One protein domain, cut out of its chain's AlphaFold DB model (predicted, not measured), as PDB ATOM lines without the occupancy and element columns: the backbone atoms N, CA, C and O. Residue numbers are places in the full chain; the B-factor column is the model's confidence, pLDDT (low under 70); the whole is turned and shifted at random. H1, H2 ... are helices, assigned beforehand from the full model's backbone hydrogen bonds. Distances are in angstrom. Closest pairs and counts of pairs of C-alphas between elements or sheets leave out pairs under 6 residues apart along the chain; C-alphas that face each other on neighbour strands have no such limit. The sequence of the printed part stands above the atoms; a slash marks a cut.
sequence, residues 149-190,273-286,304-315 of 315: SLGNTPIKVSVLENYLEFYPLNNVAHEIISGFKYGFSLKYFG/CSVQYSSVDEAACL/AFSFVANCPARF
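Overview. This is residues 149 to 190, 273 to 286 and 304 to 315 of the 315 residues of an uncharacterized protein of Mytilus galloprovincialis (UniProt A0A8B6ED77). Look first for a hairpin of two helices, H1 and H2, side by side; the last printed piece, residues 304 to 315 with the very short H4, passes the stretch that follows H2. Residues 274 to 286 stick out from this body as an arm that ends in H3. The 68 printed residues hold four named helices, H1, H2, H3 and H4 in chain order, and no named strand: the class is all helix, though under half of the residues, 32, are in named elements. The whole is loose, with a radius of gyration of the C-alphas of 14.6 A and spans of 43 by 32 by 23 A.

Along the chain. Start at Ser 149 and go on to C-alpha 157 at (125.013, 132.396, 146.786), where H1 begins; it covers residues 157 to 164, 10.2 A long. H2, residues 170 to 182, runs 17.8 A from C-alpha 170 at (116.863, 134.723, 133.504). H3 is residues 280 to 286, and H4, residues 304 to 307, ends at C-alpha 307 at (129.263, 120.955, 145.799).

Arrangement. H1 and H2 form a helical hairpin across a tight link of 5 residues. They touch, the closest C-alphas being those of Leu 164 and Ala 173, 5.9 A apart. They run opposite ways at a shallow tilt of 11 degrees. H3 and H4 touch no helix. In H2 and H3 every O i to N i+4 pair is within hydrogen-bond range, in H1 3 of 4, and H4 is too short for such a pair.

Size, cuts and confidence. The C-alphas farthest apart are those of Cys 285 and Ala 313, 43.2 A. Residues 191 to 272 and 287 to 303 are not printed; the gaps between C-alphas are 15.4 A and 24.1 A. Confidence is under 70 at residues 313 to 315, where the chain ends.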
ATOM      1  N   SER A 149     120.751 120.768 155.311       79.38
ATOM      2  CA  SER A 149     122.086 121.104 155.826       79.38
ATOM      3  C   SER A 149     123.190 120.174 155.306       79.38
ATOM      4  O   SER A 149     124.309 120.213 155.814       79.38
ATOM      5  N   LEU A 150     122.881 119.292 154.350       79.50
ATOM      6  CA  LEU A 150     123.851 118.417 153.689       79.50
ATOM      7  C   LEU A 150     124.356 119.043 152.384       79.50
ATOM      8  O   LEU A 150     123.729 119.934 151.824       79.50
ATOM      9  N   GLY A 151     125.481 118.535 151.870       75.44
ATOM     10  CA  GLY A 151     126.023 118.980 150.585       75.44
ATOM     11  C   GLY A 151     126.622 120.385 150.648       75.44
ATOM     12  O   GLY A 151     126.301 121.234 149.822       75.44
ATOM     13  N   ASN A 152     127.498 120.624 151.632       80.06
ATOM     14  CA  ASN A 152     128.175 121.909 151.804       80.06
ATOM     15  C   ASN A 152     128.834 122.372 150.499       80.06
ATOM     16  O   ASN A 152     129.734 121.714 149.967       80.06
ATOM     17  N   THR A 153     128.414 123.544 150.033       85.50
ATOM     18  CA  THR A 153     128.970 124.188 148.850       85.50
ATOM     19  C   THR A 153     129.895 125.336 149.256       85.50
ATOM     20  O   THR A 153     129.548 126.122 150.140       85.50
ATOM     21  N   PRO A 154     131.083 125.473 148.638       87.69
ATOM     22  CA  PRO A 154     131.923 126.655 148.825       87.69
ATOM     23  C   PRO A 154     131.354 127.893 148.110       87.69
ATOM     24  O   PRO A 154     131.883 128.994 148.274       87.69
ATOM     25  N   ILE A 155     130.308 127.726 147.293       89.81
ATOM     26  CA  ILE A 155     129.697 128.798 146.513       89.81
ATOM     27  C   ILE A 155     128.899 129.726 147.432       89.81
ATOM     28  O   ILE A 155     127.928 129.327 148.073       89.81
ATOM     29  N   LYS A 156     129.292 131.002 147.467       92.81
ATOM     30  CA  LYS A 156     128.553 132.054 148.171       92.81
ATOM     31  C   LYS A 156     127.403 132.526 147.296       92.81
ATOM     32  O   LYS A 156     127.626 133.272 146.346       92.81
ATOM     33  N   VAL A 157     126.182 132.111 147.628       92.31
ATOM     34  CA  VAL A 157     125.013 132.396 146.786       92.31
ATOM     35  C   VAL A 157     124.776 133.894 146.592       92.31
ATOM     36  O   VAL A 157     124.524 134.304 145.472       92.31
ATOM     37  N   SER A 158     124.959 134.722 147.621       93.69
ATOM     38  CA  SER A 158     124.803 136.182 147.492       93.69
ATOM     39  C   SER A 158     125.757 136.813 146.473       93.69
ATOM     40  O   SER A 158     125.410 137.768 145.792       93.69
ATOM     41  N   VAL A 159     126.971 136.271 146.342       95.56
ATOM     42  CA  VAL A 159     127.939 136.725 145.334       95.56
ATOM     43  C   VAL A 159     127.550 136.197 143.953       95.56
ATOM     44  O   VAL A 159     127.659 136.914 142.963       95.56
ATOM     45  N   LEU A 160     127.075 134.950 143.890       94.31
ATOM     46  CA  LEU A 160     126.594 134.340 142.654       94.31
ATOM     47  C   LEU A 160     125.387 135.088 142.073       94.31
ATOM     48  O   LEU A 160     125.324 135.262 140.863       94.31
ATOM     49  N   GLU A 161     124.468 135.556 142.920       94.44
ATOM     50  CA  GLU A 161     123.318 136.372 142.517       94.44
ATOM     51  C   GLU A 161     123.761 137.626 141.761       94.44
ATOM     52  O   GLU A 161     123.273 137.873 140.662       94.44
ATOM     53  N   ASN A 162     124.767 138.341 142.274       94.44
ATOM     54  CA  ASN A 162     125.320 139.519 141.602       94.44
ATOM     55  C   ASN A 162     125.965 139.168 140.250       94.44
ATOM     56  O   ASN A 162     125.825 139.906 139.282       94.44
ATOM     57  N   TYR A 163     126.664 138.029 140.149       93.62
ATOM     58  CA  TYR A 163     127.247 137.598 138.871       93.62
ATOM     59  C   TYR A 163     126.200 137.201 137.828       93.62
ATOM     60  O   TYR A 163     126.481 137.264 136.631       93.62
ATOM     61  N   LEU A 164     125.017 136.775 138.268       94.19
ATOM     62  CA  LEU A 164     123.939 136.330 137.395       94.19
ATOM     63  C   LEU A 164     122.906 137.423 137.091       94.19
ATOM     64  O   LEU A 164     122.002 137.167 136.300       94.19
ATOM     65  N   GLU A 165     123.057 138.629 137.649       90.69
ATOM     66  CA  GLU A 165     122.130 139.757 137.467       90.69
ATOM     67  C   GLU A 165     121.865 140.074 135.986       90.69
ATOM     68  O   GLU A 165     120.726 140.299 135.586       90.69
ATOM     69  N   PHE A 166     122.911 140.019 135.157       90.00
ATOM     70  CA  PHE A 166     122.839 140.296 133.718       90.00
ATOM     71  C   PHE A 166     122.963 139.036 132.856       90.00
ATOM     72  O   PHE A 166     123.310 139.113 131.674       90.00
ATOM     73  N   TYR A 167     122.735 137.856 133.438       92.88
ATOM     74  CA  TYR A 167     122.800 136.616 132.680       92.88
ATOM     75  C   TYR A 167     121.641 136.571 131.667       92.88
ATOM     76  O   TYR A 167     120.487 136.711 132.060       92.88
ATOM     77  N   PRO A 168     121.901 136.342 130.367       89.12
ATOM     78  CA  PRO A 168     120.895 136.516 129.312       89.12
ATOM     79  C   PRO A 168     119.703 135.550 129.410       89.12
ATOM     80  O   PRO A 168     118.672 135.777 128.782       89.12
ATOM     81  N   LEU A 169     119.831 134.470 130.187       91.44
ATOM     82  CA  LEU A 169     118.782 133.478 130.412       91.44
ATOM     83  C   LEU A 169     118.298 133.547 131.866       91.44
ATOM     84  O   LEU A 169     118.744 132.781 132.723       91.44
ATOM     85  N   ASN A 170     117.367 134.460 132.147       89.81
ATOM     86  CA  ASN A 170     116.863 134.723 133.504       89.81
ATOM     87  C   ASN A 170     116.299 133.475 134.204       89.81
ATOM     88  O   ASN A 170     116.487 133.285 135.404       89.81
ATOM     89  N   ASN A 171     115.627 132.596 133.456       91.25
ATOM     90  CA  ASN A 171     115.103 131.332 133.976       91.25
ATOM     91  C   ASN A 171     116.226 130.396 134.453       91.25
ATOM     92  O   ASN A 171     116.111 129.790 135.515       91.25
ATOM     93  N   VAL A 172     117.322 130.320 133.695       90.69
ATOM     94  CA  VAL A 172     118.496 129.509 134.039       90.69
ATOM     95  C   VAL A 172     119.233 130.118 135.230       90.69
ATOM     96  O   VAL A 172     119.596 129.395 136.153       90.69
ATOM     97  N   ALA A 173     119.400 131.444 135.262       93.06
ATOM     98  CA  ALA A 173     119.975 132.141 136.413       93.06
ATOM     99  C   ALA A 173     119.194 131.834 137.700       93.06
ATOM    100  O   ALA A 173     119.780 131.448 138.714       93.06
ATOM    101  N   HIS A 174     117.864 131.922 137.635       93.00
ATOM    102  CA  HIS A 174     116.991 131.597 138.757       93.00
ATOM    103  C   HIS A 174     117.092 130.120 139.174       93.00
ATOM    104  O   HIS A 174     117.130 129.828 140.372       93.00
ATOM    105  N   GLU A 175     117.159 129.182 138.221       92.12
ATOM    106  CA  GLU A 175     117.350 127.749 138.501       92.12
ATOM    107  C   GLU A 175     118.685 127.485 139.208       92.12
ATOM    108  O   GLU A 175     118.715 126.757 140.198       92.12
ATOM    109  N   ILE A 176     119.772 128.126 138.768       92.94
ATOM    110  CA  ILE A 176     121.099 128.004 139.387       92.94
ATOM    111  C   ILE A 176     121.080 128.535 140.825       92.94
ATOM    112  O   ILE A 176     121.517 127.840 141.745       92.94
ATOM    113  N   ILE A 177     120.558 129.748 141.037       94.00
ATOM    114  CA  ILE A 177     120.476 130.371 142.370       94.00
ATOM    115  C   ILE A 177     119.625 129.505 143.303       94.00
ATOM    116  O   ILE A 177     120.050 129.178 144.412       94.00
ATOM    117  N   SER A 178     118.445 129.091 142.839       92.12
ATOM    118  CA  SER A 178     117.537 128.230 143.604       92.12
ATOM    119  C   SER A 178     118.176 126.880 143.917       92.12
ATOM    120  O   SER A 178     118.064 126.398 145.041       92.12
ATOM    121  N   GLY A 179     118.893 126.295 142.957       92.06
ATOM    122  CA  GLY A 179     119.593 125.029 143.120       92.06
ATOM    123  C   GLY A 179     120.672 125.086 144.198       92.06
ATOM    124  O   GLY A 179     120.759 124.186 145.028       92.06
ATOM    125  N   PHE A 180     121.452 126.167 144.267       91.56
ATOM    126  CA  PHE A 180     122.443 126.329 145.337       91.56
ATOM    127  C   PHE A 180     121.833 126.690 146.701       91.56
ATOM    128  O   PHE A 180     122.465 126.416 147.720       91.56
ATOM    129  N   LYS A 181     120.624 127.269 146.752       89.31
ATOM    130  CA  LYS A 181     119.916 127.550 148.017       89.31
ATOM    131  C   LYS A 181     119.176 126.338 148.578       89.31
ATOM    132  O   LYS A 181     119.187 126.122 149.785       89.31
ATOM    133  N   TYR A 182     118.501 125.584 147.713       87.88
ATOM    134  CA  TYR A 182     117.491 124.594 148.106       87.88
ATOM    135  C   TYR A 182     117.754 123.189 147.543       87.88
ATOM    136  O   TYR A 182     117.001 122.251 147.822       87.88
ATOM    137  N   GLY A 183     118.826 123.034 146.767       89.56
ATOM    138  CA  GLY A 183     119.202 121.813 146.071       89.56
ATOM    139  C   GLY A 183     118.667 121.745 144.639       89.56
ATOM    140  O   GLY A 183     117.624 122.305 144.296       89.56
ATOM    141  N   PHE A 184     119.388 121.020 143.791       89.19
ATOM    142  CA  PHE A 184     119.077 120.811 142.383       89.19
ATOM    143  C   PHE A 184     118.126 119.629 142.181       89.19
ATOM    144  O   PHE A 184     118.149 118.631 142.903       89.19
ATOM    145  N   SER A 185     117.271 119.744 141.171       87.19
ATOM    146  CA  SER A 185     116.348 118.685 140.774       87.19
ATOM    147  C   SER A 185     117.040 117.694 139.845       87.19
ATOM    148  O   SER A 185     117.547 118.094 138.803       87.19
ATOM    149  N   LEU A 186     116.956 116.397 140.152       84.62
ATOM    150  CA  LEU A 186     117.467 115.331 139.277       84.62
ATOM    151  C   LEU A 186     116.633 115.119 138.006       84.62
ATOM    152  O   LEU A 186     117.057 114.379 137.128       84.62
ATOM    153  N   LYS A 187     115.447 115.741 137.923       87.94
ATOM    154  CA  LYS A 187     114.491 115.556 136.813       87.94
ATOM    155  C   LYS A 187     114.153 114.068 136.601       87.94
ATOM    156  O   LYS A 187     114.106 113.572 135.484       87.94
ATOM    157  N   TYR A 188     113.944 113.368 137.717       87.50
ATOM    158  CA  TYR A 188     113.502 111.980 137.753       87.50
ATOM    159  C   TYR A 188     111.979 111.907 137.604       87.50
ATOM    160  O   TYR A 188     111.258 112.545 138.378       87.50
ATOM    161  N   PHE A 189     111.506 111.106 136.649       88.38
ATOM    162  CA  PHE A 189     110.081 110.937 136.332       88.38
ATOM    163  C   PHE A 189     109.581 109.493 136.508       88.38
ATOM    164  O   PHE A 189     108.483 109.158 136.072       88.38
ATOM    165  N   GLY A 190     110.383 108.624 137.127       88.31
ATOM    166  CA  GLY A 190     110.020 107.229 137.371       88.31
ATOM    167  C   GLY A 190     109.140 107.043 138.605       88.31
ATOM    168  O   GLY A 190     108.872 107.989 139.353       88.31
ATOM    169  N   CYS A 273     119.693 116.176 130.222       72.56
ATOM    170  CA  CYS A 273     120.998 115.850 130.804       72.56
ATOM    171  C   CYS A 273     122.131 115.795 129.771       72.56
ATOM    172  O   CYS A 273     123.260 115.436 130.119       72.56
ATOM    173  N   SER A 274     121.855 116.157 128.517       76.25
ATOM    174  CA  SER A 274     122.889 116.286 127.499       76.25
ATOM    175  C   SER A 274     123.817 117.457 127.846       76.25
ATOM    176  O   SER A 274     123.385 118.578 128.111       76.25
ATOM    177  N   VAL A 275     125.121 117.181 127.903       78.06
ATOM    178  CA  VAL A 275     126.156 118.187 128.163       78.06
ATOM    179  C   VAL A 275     127.106 118.193 126.979       78.06
ATOM    180  O   VAL A 275     127.692 117.163 126.643       78.06
ATOM    181  N   GLN A 276     127.286 119.361 126.367       81.19
ATOM    182  CA  GLN A 276     128.319 119.579 125.366       81.19
ATOM    183  C   GLN A 276     129.550 120.175 126.051       81.19
ATOM    184  O   GLN A 276     129.507 121.286 126.578       81.19
ATOM    185  N   TYR A 277     130.648 119.425 126.057       84.50
ATOM    186  CA  TYR A 277     131.927 119.923 126.552       84.50
ATOM    187  C   TYR A 277     132.645 120.709 125.458       84.50
ATOM    188  O   TYR A 277     132.678 120.277 124.305       84.50
ATOM    189  N   SER A 278     133.266 121.826 125.834       86.62
ATOM    190  CA  SER A 278     134.183 122.536 124.943       86.62
ATOM    191  C   SER A 278     135.404 121.682 124.626       86.62
ATOM    192  O   SER A 278     135.945 120.984 125.492       86.62
ATOM    193  N   SER A 279     135.858 121.749 123.379       88.12
ATOM    194  CA  SER A 279     137.033 121.000 122.939       88.12
ATOM    195  C   SER A 279     138.342 121.672 123.372       88.12
ATOM    196  O   SER A 279     138.416 122.876 123.632       88.12
ATOM    197  N   VAL A 280     139.430 120.894 123.412       87.62
ATOM    198  CA  VAL A 280     140.782 121.442 123.633       87.62
ATOM    199  C   VAL A 280     141.160 122.430 122.524       87.62
ATOM    200  O   VAL A 280     141.875 123.397 122.780       87.62
ATOM    201  N   ASP A 281     140.659 122.217 121.307       88.12
ATOM    202  CA  ASP A 281     140.928 123.093 120.167       88.12
ATOM    203  C   ASP A 281     140.210 124.429 120.299       88.12
ATOM    204  O   ASP A 281     140.807 125.466 120.029       88.12
ATOM    205  N   GLU A 282     138.970 124.430 120.789       88.94
ATOM    206  CA  GLU A 282     138.265 125.665 121.138       88.94
ATOM    207  C   GLU A 282     139.040 126.457 122.191       88.94
ATOM    208  O   GLU A 282     139.284 127.651 122.006       88.94
ATOM    209  N   ALA A 283     139.512 125.791 123.251       86.94
ATOM    210  CA  ALA A 283     140.336 126.433 124.271       86.94
ATOM    211  C   ALA A 283     141.642 127.007 123.683       86.94
ATOM    212  O   ALA A 283     142.015 128.144 123.982       86.94
ATOM    213  N   ALA A 284     142.319 126.267 122.801       86.44
ATOM    214  CA  ALA A 284     143.535 126.727 122.128       86.44
ATOM    215  C   ALA A 284     143.267 127.912 121.183       86.44
ATOM    216  O   ALA A 284     144.039 128.873 121.160       86.44
ATOM    217  N   CYS A 285     142.161 127.880 120.440       87.75
ATOM    218  CA  CYS A 285     141.712 128.975 119.586       87.75
ATOM    219  C   CYS A 285     141.432 130.244 120.397       87.75
ATOM    220  O   CYS A 285     141.845 131.326 119.976       87.75
ATOM    221  N   LEU A 286     140.803 130.121 121.571       85.56
ATOM    222  CA  LEU A 286     140.576 131.246 122.482       85.56
ATOM    223  C   LEU A 286     141.901 131.867 122.934       85.56
ATOM    224  O   LEU A 286     142.100 133.070 122.777       85.56
ATOM    225  N   ALA A 304     134.211 118.274 142.611       83.69
ATOM    226  CA  ALA A 304     133.268 119.296 142.150       83.69
ATOM    227  C   ALA A 304     131.786 118.890 142.258       83.69
ATOM    228  O   ALA A 304     130.969 119.674 142.731       83.69
ATOM    229  N   PHE A 305     131.435 117.648 141.901       83.25
ATOM    230  CA  PHE A 305     130.048 117.166 141.978       83.25
ATOM    231  C   PHE A 305     129.474 117.175 143.399       83.25
ATOM    232  O   PHE A 305     128.269 117.299 143.570       83.25
ATOM    233  N   SER A 306     130.317 117.089 144.430       83.00
ATOM    234  CA  SER A 306     129.868 117.134 145.823       83.00
ATOM    235  C   SER A 306     129.453 118.534 146.290       83.00
ATOM    236  O   SER A 306     128.925 118.649 147.391       83.00
ATOM    237  N   PHE A 307     129.703 119.584 145.499       83.81
ATOM    238  CA  PHE A 307     129.263 120.955 145.799       83.81
ATOM    239  C   PHE A 307     127.838 121.245 145.327       83.81
ATOM    240  O   PHE A 307     127.289 122.302 145.636       83.81
ATOM    241  N   VAL A 308     127.260 120.335 144.548       86.81
ATOM    242  CA  VAL A 308     125.922 120.460 143.980       86.81
ATOM    243  C   VAL A 308     125.012 119.532 144.776       86.81
ATOM    244  O   VAL A 308     125.016 118.318 144.582       86.81
ATOM    245  N   ALA A 309     124.279 120.100 145.734       86.38
ATOM    246  CA  ALA A 309     123.338 119.341 146.549       86.38
ATOM    247  C   ALA A 309     122.085 118.994 145.738       86.38
ATOM    248  O   ALA A 309     121.603 119.805 144.949       86.38
ATOM    249  N   ASN A 310     121.521 117.810 145.965       85.44
ATOM    250  CA  ASN A 310     120.220 117.438 145.412       85.44
ATOM    251  C   ASN A 310     119.100 117.960 146.315       85.44
ATOM    252  O   ASN A 310     119.239 117.945 147.537       85.44
ATOM    253  N   CYS A 311     117.982 118.380 145.727       83.94
ATOM    254  CA  CYS A 311     116.827 118.880 146.467       83.94
ATOM    255  C   CYS A 311     116.169 117.758 147.297       83.94
ATOM    256  O   CYS A 311     115.625 116.823 146.699       83.94
ATOM    257  N   PRO A 312     116.138 117.853 148.644       74.56
ATOM    258  CA  PRO A 312     115.534 116.835 149.507       74.56
ATOM    259  C   PRO A 312     114.052 116.564 149.212       74.56
ATOM    260  O   PRO A 312     113.606 115.428 149.299       74.56
ATOM    261  N   ALA A 313     113.293 117.595 148.824       68.25
ATOM    262  CA  ALA A 313     111.855 117.497 148.555       68.25
ATOM    263  C   ALA A 313     111.499 116.794 147.232       68.25
ATOM    264  O   ALA A 313     110.322 116.590 146.948       68.25
ATOM    265  N   ARG A 314     112.493 116.474 146.393       64.88
ATOM    266  CA  ARG A 314     112.286 115.804 145.098       64.88
ATOM    267  C   ARG A 314     112.809 114.362 145.070       64.88
ATOM    268  O   ARG A 314     112.890 113.786 143.979       64.88
ATOM    269  N   PHE A 315     113.119 113.789 146.236       56.38
ATOM    270  CA  PHE A 315     113.366 112.355 146.445       56.38
ATOM    271  C   PHE A 315     112.074 111.579 146.710       56.38
ATOM    272  O   PHE A 315     111.100 112.180 147.198       56.38
TER     273      PHE A 315